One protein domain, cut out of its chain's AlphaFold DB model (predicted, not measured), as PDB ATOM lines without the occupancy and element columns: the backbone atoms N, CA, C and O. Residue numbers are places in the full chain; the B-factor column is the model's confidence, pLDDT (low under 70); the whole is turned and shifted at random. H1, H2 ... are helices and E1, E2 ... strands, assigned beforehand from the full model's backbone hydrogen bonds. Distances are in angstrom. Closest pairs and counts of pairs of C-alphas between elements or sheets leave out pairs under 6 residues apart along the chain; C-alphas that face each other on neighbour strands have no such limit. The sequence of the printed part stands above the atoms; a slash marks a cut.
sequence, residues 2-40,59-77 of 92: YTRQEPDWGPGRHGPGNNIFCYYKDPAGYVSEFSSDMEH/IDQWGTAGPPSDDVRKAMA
ATOM      1  N   TYR A   2      -4.903   5.940 -36.758       67.19
ATOM      2  CA  TYR A   2      -4.671   7.378 -36.900       67.19
ATOM      3  C   TYR A   2      -3.292   7.558 -37.530       67.19
ATOM      4  O   TYR A   2      -2.302   7.048 -37.005       67.19
ATOM      5  N   THR A   3      -3.234   8.209 -38.685       77.19
ATOM      6  CA  THR A   3      -1.972   8.621 -39.300       77.19
ATOM      7  C   THR A   3      -1.472   9.876 -38.607       77.19
ATOM      8  O   THR A   3      -2.238  10.810 -38.380       77.19
ATOM      9  N   ARG A   4      -0.183   9.894 -38.263       85.75
ATOM     10  CA  ARG A   4       0.498  11.099 -37.791       85.75
ATOM     11  C   ARG A   4       0.473  12.145 -38.909       85.75
ATOM     12  O   ARG A   4       0.862  11.831 -40.031       85.75
ATOM     13  N   GLN A   5       0.026  13.353 -38.590       90.69
ATOM     14  CA  GLN A   5       0.127  14.516 -39.467       90.69
ATOM     15  C   GLN A   5       1.382  15.313 -39.094       90.69
ATOM     16  O   GLN A   5       1.617  15.571 -37.912       90.69
ATOM     17  N   GLU A   6       2.191  15.677 -40.088       93.94
ATOM     18  CA  GLU A   6       3.281  16.642 -39.911       93.94
ATOM     19  C   GLU A   6       2.739  18.074 -40.043       93.94
ATOM     20  O   GLU A   6       1.734  18.269 -40.731       93.94
ATOM     21  N   PRO A   7       3.364  19.067 -39.390       96.00
ATOM     22  CA  PRO A   7       2.942  20.455 -39.514       96.00
ATOM     23  C   PRO A   7       3.073  20.946 -40.958       96.00
ATOM     24  O   PRO A   7       4.063  20.698 -41.644       96.00
ATOM     25  N   ASP A   8       2.066  21.694 -41.384       97.12
ATOM     26  CA  ASP A   8       2.016  22.391 -42.665       97.12
ATOM     27  C   ASP A   8       2.919  23.639 -42.668       97.12
ATOM     28  O   ASP A   8       3.420  24.057 -43.714       97.12
ATOM     29  N   TRP A   9       3.143  24.229 -41.487       97.81
ATOM     30  CA  TRP A   9       4.146  25.268 -41.264       97.81
ATOM     31  C   TRP A   9       4.651  25.238 -39.818       97.81
ATOM     32  O   TRP A   9       3.858  25.233 -38.878       97.81
ATOM     33  N   GLY A  10       5.970  25.219 -39.634       97.25
ATOM     34  CA  GLY A  10       6.610  25.045 -38.329       97.25
ATOM     35  C   GLY A  10       7.258  23.661 -38.154       97.25
ATOM     36  O   GLY A  10       7.295  22.878 -39.103       97.25
ATOM     37  N   PRO A  11       7.784  23.342 -36.958       97.56
ATOM     38  CA  PRO A  11       7.830  24.212 -35.784       97.56
ATOM     39  C   PRO A  11       8.685  25.459 -36.024       97.56
ATOM     40  O   PRO A  11       9.634  25.418 -36.807       97.56
ATOM     41  N   GLY A  12       8.359  26.549 -35.340       98.19
ATOM     42  CA  GLY A  12       9.152  27.777 -35.338       98.19
ATOM     43  C   GLY A  12       8.839  28.652 -34.128       98.19
ATOM     44  O   GLY A  12       8.029  28.281 -33.274       98.19
ATOM     45  N   ARG A  13       9.480  29.821 -34.058       98.31
ATOM     46  CA  ARG A  13       9.198  30.831 -33.027       98.31
ATOM     47  C   ARG A  13       8.973  32.199 -33.649       98.31
ATOM     48  O   ARG A  13       9.871  32.735 -34.293       98.31
ATOM     49  N   HIS A  14       7.791  32.769 -33.451       98.06
ATOM     50  CA  HIS A  14       7.471  34.086 -33.982       98.06
ATOM     51  C   HIS A  14       8.285  35.181 -33.299       98.06
ATOM     52  O   HIS A  14       8.569  35.110 -32.108       98.06
ATOM     53  N   GLY A  15       8.653  36.215 -34.060       96.56
ATOM     54  CA  GLY A  15       9.117  37.473 -33.482       96.56
ATOM     55  C   GLY A  15       7.977  38.203 -32.763       96.56
ATOM     56  O   GLY A  15       8.054  38.372 -31.546       96.56
ATOM     57  N   PRO A  16       6.902  38.597 -33.473       96.62
ATOM     58  CA  PRO A  16       5.715  39.175 -32.850       96.62
ATOM     59  C   PRO A  16       5.086  38.201 -31.850       96.62
ATOM     60  O   PRO A  16       4.804  37.062 -32.207       96.62
ATOM     61  N   GLY A  17       4.879  38.639 -30.606       96.19
ATOM     62  CA  GLY A  17       4.299  37.810 -29.543       96.19
ATOM     63  C   GLY A  17       5.231  36.728 -28.989       96.19
ATOM     64  O   GLY A  17       4.865  36.070 -28.022       96.19
ATOM     65  N   ASN A  18       6.429  36.547 -29.562       97.12
ATOM     66  CA  ASN A  18       7.486  35.653 -29.083       97.12
ATOM     67  C   ASN A  18       7.069  34.182 -28.857       97.12
ATOM     68  O   ASN A  18       7.757  33.455 -28.131       97.12
ATOM     69  N   ASN A  19       5.960  33.740 -29.458       98.50
ATOM     70  CA  ASN A  19       5.378  32.423 -29.229       98.50
ATOM     71  C   ASN A  19       6.009  31.346 -30.122       98.50
ATOM     72  O   ASN A  19       6.417  31.599 -31.257       98.50
ATOM     73  N   ILE A  20       6.061  30.119 -29.610       98.62
ATOM     74  CA  ILE A  20       6.311  28.916 -30.411       98.62
ATOM     75  C   ILE A  20       5.061  28.646 -31.255       98.62
ATOM     76  O   ILE A  20       3.950  28.825 -30.756       98.62
ATOM     77  N   PHE A  21       5.230  28.198 -32.499       98.50
ATOM     78  CA  PHE A  21       4.119  27.881 -33.399       98.50
ATOM     79  C   PHE A  21       4.312  26.558 -34.152       98.50
ATOM     80  O   PHE A  21       5.427  26.201 -34.544       98.50
ATOM     81  N   CYS A  22       3.191  25.886 -34.423       97.94
ATOM     82  CA  CYS A  22       3.012  24.852 -35.444       97.94
ATOM     83  C   CYS A  22       1.612  24.991 -36.055       97.94
ATOM     84  O   CYS A  22       0.621  24.995 -35.324       97.94
ATOM     85  N   TYR A  23       1.509  25.030 -37.378       98.00
ATOM     86  CA  TYR A  23       0.237  25.092 -38.096       98.00
ATOM     87  C   TYR A  23      -0.102  23.753 -38.745       98.00
ATOM     88  O   TYR A  23       0.771  23.092 -39.309       98.00
ATOM     89  N   TYR A  24      -1.383  23.391 -38.712       96.94
ATOM     90  CA  TYR A  24      -1.922  22.171 -39.310       96.94
ATOM     91  C   TYR A  24      -3.204  22.487 -40.070       96.94
ATOM     92  O   TYR A  24      -4.086  23.166 -39.543       96.94
ATOM     93  N   LYS A  25      -3.330  21.965 -41.286       95.25
ATOM     94  CA  LYS A  25      -4.559  22.001 -42.070       95.25
ATOM     95  C   LYS A  25      -5.404  20.770 -41.757       95.25
ATOM     96  O   LYS A  25      -4.950  19.639 -41.929       95.25
ATOM     97  N   ASP A  26      -6.627  20.976 -41.301       92.31
ATOM     98  CA  ASP A  26      -7.546  19.891 -40.986       92.31
ATOM     99  C   ASP A  26      -8.203  19.300 -42.258       92.31
ATOM    100  O   ASP A  26      -8.086  19.858 -43.356       92.31
ATOM    101  N   PRO A  27      -8.908  18.156 -42.152       91.69
ATOM    102  CA  PRO A  27      -9.619  17.567 -43.288       91.69
ATOM    103  C   PRO A  27     -10.770  18.415 -43.855       91.69
ATOM    104  O   PRO A  27     -11.209  18.142 -44.970       91.69
ATOM    105  N   ALA A  28     -11.276  19.401 -43.108       91.00
ATOM    106  CA  ALA A  28     -12.289  20.349 -43.576       91.00
ATOM    107  C   ALA A  28     -11.670  21.536 -44.343       91.00
ATOM    108  O   ALA A  28     -12.398  22.303 -44.969       91.00
ATOM    109  N   GLY A  29     -10.338  21.648 -44.360       90.31
ATOM    110  CA  GLY A  29      -9.590  22.679 -45.071       90.31
ATOM    111  C   GLY A  29      -9.236  23.897 -44.219       90.31
ATOM    112  O   GLY A  29      -8.629  24.826 -44.751       90.31
ATOM    113  N   TYR A  30      -9.557  23.901 -42.923       92.25
ATOM    114  CA  TYR A  30      -9.200  24.986 -42.011       92.25
ATOM    115  C   TYR A  30      -7.789  24.809 -41.465       92.25
ATOM    116  O   TYR A  30      -7.293  23.692 -41.334       92.25
ATOM    117  N   VAL A  31      -7.138  25.916 -41.110       96.50
ATOM    118  CA  VAL A  31      -5.796  25.897 -40.521       96.50
ATOM    119  C   VAL A  31      -5.880  26.216 -39.034       96.50
ATOM    120  O   VAL A  31      -6.384  27.265 -38.648       96.50
ATOM    121  N   SER A  32      -5.364  25.311 -38.206       96.25
ATOM    122  CA  SER A  32      -5.235  25.485 -36.759       96.25
ATOM    123  C   SER A  32      -3.785  25.768 -36.380       96.25
ATOM    124  O   SER A  32      -2.880  25.071 -36.840       96.25
ATOM    125  N   GLU A  33      -3.571  26.756 -35.512       97.75
ATOM    126  CA  GLU A  33      -2.282  27.011 -34.868       97.75
ATOM    127  C   GLU A  33      -2.240  26.340 -33.492       97.75
ATOM    128  O   GLU A  33      -3.130  26.535 -32.663       97.75
ATOM    129  N   PHE A  34      -1.181  25.578 -33.234       97.62
ATOM    130  CA  PHE A  34      -0.807  25.125 -31.902       97.62
ATOM    131  C   PHE A  34       0.342  26.006 -31.426       97.62
ATOM    132  O   PHE A  34       1.411  26.020 -32.038       97.62
ATOM    133  N   SER A  35       0.098  26.742 -30.347       98.38
ATOM    134  CA  SER A  35       0.973  27.813 -29.882       98.38
ATOM    135  C   SER A  35       1.291  27.676 -28.393       98.38
ATOM    136  O   SER A  35       0.486  27.144 -27.627       98.38
ATOM    137  N   SER A  36       2.479  28.125 -27.989       98.44
ATOM    138  CA  SER A  36       2.946  28.152 -26.594       98.44
ATOM    139  C   SER A  36       3.892  29.330 -26.366       98.44
ATOM    140  O   SER A  36       4.428  29.889 -27.319       98.44
ATOM    141  N   ASP A  37       4.127  29.679 -25.099       97.94
ATOM    142  CA  ASP A  37       5.128  30.675 -24.683       97.94
ATOM    143  C   ASP A  37       4.910  32.066 -25.293       97.94
ATOM    144  O   ASP A  37       5.862  32.784 -25.601       97.94
ATOM    145  N   MET A  38       3.640  32.439 -25.469       98.06
ATOM    146  CA  MET A  38       3.263  33.789 -25.868       98.06
ATOM    147  C   MET A  38       3.714  34.797 -24.812       98.06
ATOM    148  O   MET A  38       3.510  34.598 -23.613       98.06
ATOM    149  N   GLU A  39       4.340  35.873 -25.278       96.38
ATOM    150  CA  GLU A  39       4.779  36.982 -24.447       96.38
ATOM    151  C   GLU A  39       3.593  37.569 -23.682       96.38
ATOM    152  O   GLU A  39       2.546  37.881 -24.254       96.38
ATOM    153  N   HIS A  40       3.777  37.719 -22.374       96.44
ATOM    154  CA  HIS A  40       2.800  38.340 -21.501       96.44
ATOM    155  C   HIS A  40       3.248  39.762 -21.176       96.44
ATOM    156  O   HIS A  40       4.362  39.981 -20.701       96.44
ATOM    157  N   ILE A  59       9.777  36.638 -38.753       95.88
ATOM    158  CA  ILE A  59       8.594  35.769 -38.761       95.88
ATOM    159  C   ILE A  59       8.890  34.429 -38.081       95.88
ATOM    160  O   ILE A  59       8.020  33.910 -37.387       95.88
ATOM    161  N   ASP A  60      10.100  33.896 -38.247       97.81
ATOM    162  CA  ASP A  60      10.575  32.687 -37.576       97.81
ATOM    163  C   ASP A  60      12.024  32.875 -37.101       97.81
ATOM    164  O   ASP A  60      12.974  32.807 -37.881       97.81
ATOM    165  N   GLN A  61      12.189  33.099 -35.800       97.69
ATOM    166  CA  GLN A  61      13.483  33.286 -35.146       97.69
ATOM    167  C   GLN A  61      14.333  32.007 -35.128       97.69
ATOM    168  O   GLN A  61      15.553  32.092 -34.990       97.69
ATOM    169  N   TRP A  62      13.716  30.823 -35.230       98.00
ATOM    170  CA  TRP A  62      14.445  29.551 -35.262       98.00
ATOM    171  C   TRP A  62      14.958  29.215 -36.662       98.00
ATOM    172  O   TRP A  62      15.919  28.456 -36.794       98.00
ATOM    173  N   GLY A  63      14.348  29.789 -37.703       97.12
ATOM    174  CA  GLY A  63      14.710  29.539 -39.097       97.12
ATOM    175  C   GLY A  63      14.435  28.104 -39.553       97.12
ATOM    176  O   GLY A  63      15.036  27.642 -40.523       97.12
ATOM    177  N   THR A  64      13.556  27.387 -38.855       97.12
ATOM    178  CA  THR A  64      13.235  25.977 -39.100       97.12
ATOM    179  C   THR A  64      12.017  25.797 -39.999       97.12
ATOM    180  O   THR A  64      11.909  24.773 -40.669       97.12
ATOM    181  N   ALA A  65      11.112  26.777 -40.043       95.44
ATOM    182  CA  ALA A  65       9.813  26.637 -40.694       95.44
ATOM    183  C   ALA A  65       9.816  27.021 -42.185       95.44
ATOM    184  O   ALA A  65       8.958  26.563 -42.940       95.44
ATOM    185  N   GLY A  66      10.745  27.886 -42.613       93.94
ATOM    186  CA  GLY A  66      10.703  28.503 -43.945       93.94
ATOM    187  C   GLY A  66       9.422  29.327 -44.176       93.94
ATOM    188  O   GLY A  66       8.693  29.633 -43.230       93.94
ATOM    189  N   PRO A  67       9.124  29.745 -45.419       94.25
ATOM    190  CA  PRO A  67       7.830  30.340 -45.736       94.25
ATOM    191  C   PRO A  67       6.727  29.262 -45.784       94.25
ATOM    192  O   PRO A  67       6.973  28.178 -46.314       94.25
ATOM    193  N   PRO A  68       5.491  29.563 -45.341       94.81
ATOM    194  CA  PRO A  68       4.363  28.666 -45.563       94.81
ATOM    195  C   PRO A  68       4.113  28.487 -47.065       94.81
ATOM    196  O   PRO A  68       4.275  29.441 -47.842       94.81
ATOM    197  N   SER A  69       3.724  27.272 -47.458       94.94
ATOM    198  CA  SER A  69       3.433  26.917 -48.850       94.94
ATOM    199  C   SER A  69       2.195  27.648 -49.381       94.94
ATOM    200  O   SER A  69       1.354  28.117 -48.610       94.94
ATOM    201  N   ASP A  70       2.060  27.730 -50.705       96.19
ATOM    202  CA  ASP A  70       0.926  28.407 -51.348       96.19
ATOM    203  C   ASP A  70      -0.423  27.792 -50.949       96.19
ATOM    204  O   ASP A  70      -1.379  28.518 -50.668       96.19
ATOM    205  N   ASP A  71      -0.486  26.464 -50.834       93.81
ATOM    206  CA  ASP A  71      -1.695  25.747 -50.416       93.81
ATOM    207  C   ASP A  71      -2.109  26.099 -48.983       93.81
ATOM    208  O   ASP A  71      -3.294  26.277 -48.694       93.81
ATOM    209  N   VAL A  72      -1.135  26.215 -48.079       94.88
ATOM    210  CA  VAL A  72      -1.375  26.563 -46.674       94.88
ATOM    211  C   VAL A  72      -1.783  28.024 -46.558       94.88
ATOM    212  O   VAL A  72      -2.738  28.337 -45.852       94.88
ATOM    213  N   ARG A  73      -1.137  28.921 -47.311       95.00
ATOM    214  CA  ARG A  73      -1.520  30.340 -47.381       95.00
ATOM    215  C   ARG A  73      -2.943  30.523 -47.883       95.00
ATOM    216  O   ARG A  73      -3.676  31.334 -47.327       95.00
ATOM    217  N   LYS A  74      -3.330  29.771 -48.915       94.25
ATOM    218  CA  LYS A  74      -4.693  29.794 -49.443       94.25
ATOM    219  C   LYS A  74      -5.701  29.354 -48.382       94.25
ATOM    220  O   LYS A  74      -6.716  30.016 -48.220       94.25
ATOM    221  N   ALA A  75      -5.402  28.288 -47.642       94.50
ATOM    222  CA  ALA A  75      -6.264  27.818 -46.560       94.50
ATOM    223  C   ALA A  75      -6.353  28.828 -45.395       94.50
ATOM    224  O   ALA A  75      -7.442  29.094 -44.899       94.50
ATOM    225  N   MET A  76      -5.234  29.448 -45.001       95.00
ATOM    226  CA  MET A  76      -5.194  30.493 -43.963       95.00
ATOM    227  C   MET A  76      -5.972  31.758 -44.345       95.00
ATOM    228  O   MET A  76      -6.500  32.430 -43.465       95.00
ATOM    229  N   ALA A  77      -6.016  32.110 -45.634       92.94
ATOM    230  CA  ALA A  77      -6.749  33.284 -46.103       92.94
ATOM    231  C   ALA A  77      -8.268  33.156 -45.893       92.94
ATOM    232  O   ALA A  77      -8.946  34.176 -45.772       92.94
TER     233      ALA A  77
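This is residues 2 to 40 and 59 to 77 of the 92 residues of an uncharacterized protein of Acidobacteriia bacterium (UniProt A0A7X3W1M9). A small three-stranded antiparallel sheet is made of two hairpins in succession, and one short helix, H1, crosses over one face of it near the end where E2 ends and E3 begins. Residues 2 to 8 lead from Tyr 2 to the sheet. The printed part has 58 residues, with strands E1, E2, E3 and then helix H1 along the chain; the sheet's order is E1, E2, E3. The class is mixed, helices and strands, with 25 residues, under half, in named elements. The whole is compact, with a radius of gyration of the C-alphas of 11.7 A and spans of 32 by 24 by 19 A.

E1, residues 9 to 13, E2, residues 20 to 25, and E3, residues 31 to 36, form a meander, each strand the antiparallel neighbour of the one before. E1 and E2, a hairpin, stand at 168 degrees, with N 23 and O 9 within hydrogen-bond range at 2.8 A. E2 and E3, also a hairpin, stand at 161 degrees, with N 22 and O 34 at 3.0 A. H1, residues 70 to 77, is on the sheet at a height of 8.7 A and only just over E2, where 3 of its C-alphas fall. It runs across the strands, at 80 degrees to E2 on the local plane. Its closest C-alphas to E3 are those of Met 76 and Val 31, 5.8 A apart. In H1 every O i to N i+4 pair is within hydrogen-bond range.

E1 begins at C-alpha 9 (4.146, 25.268, -41.264) and is 11.1 A long. E2 measures 17.4 A and E3 16.6 A. H1, 10.5 A long, ends at C-alpha 77 (-6.749, 33.284, -46.103).

The C-alphas farthest apart, those of Tyr 2 and His 40, are 35.4 A apart. Residues 41 to 58 are not printed, and C-alphas 40 and 59 across this cut are 18.4 A apart. The link from E2 to E3 is tight and that from E1 to E2 short. Mean pLDDT of the printed part is 95.0; residue 2 is under 70.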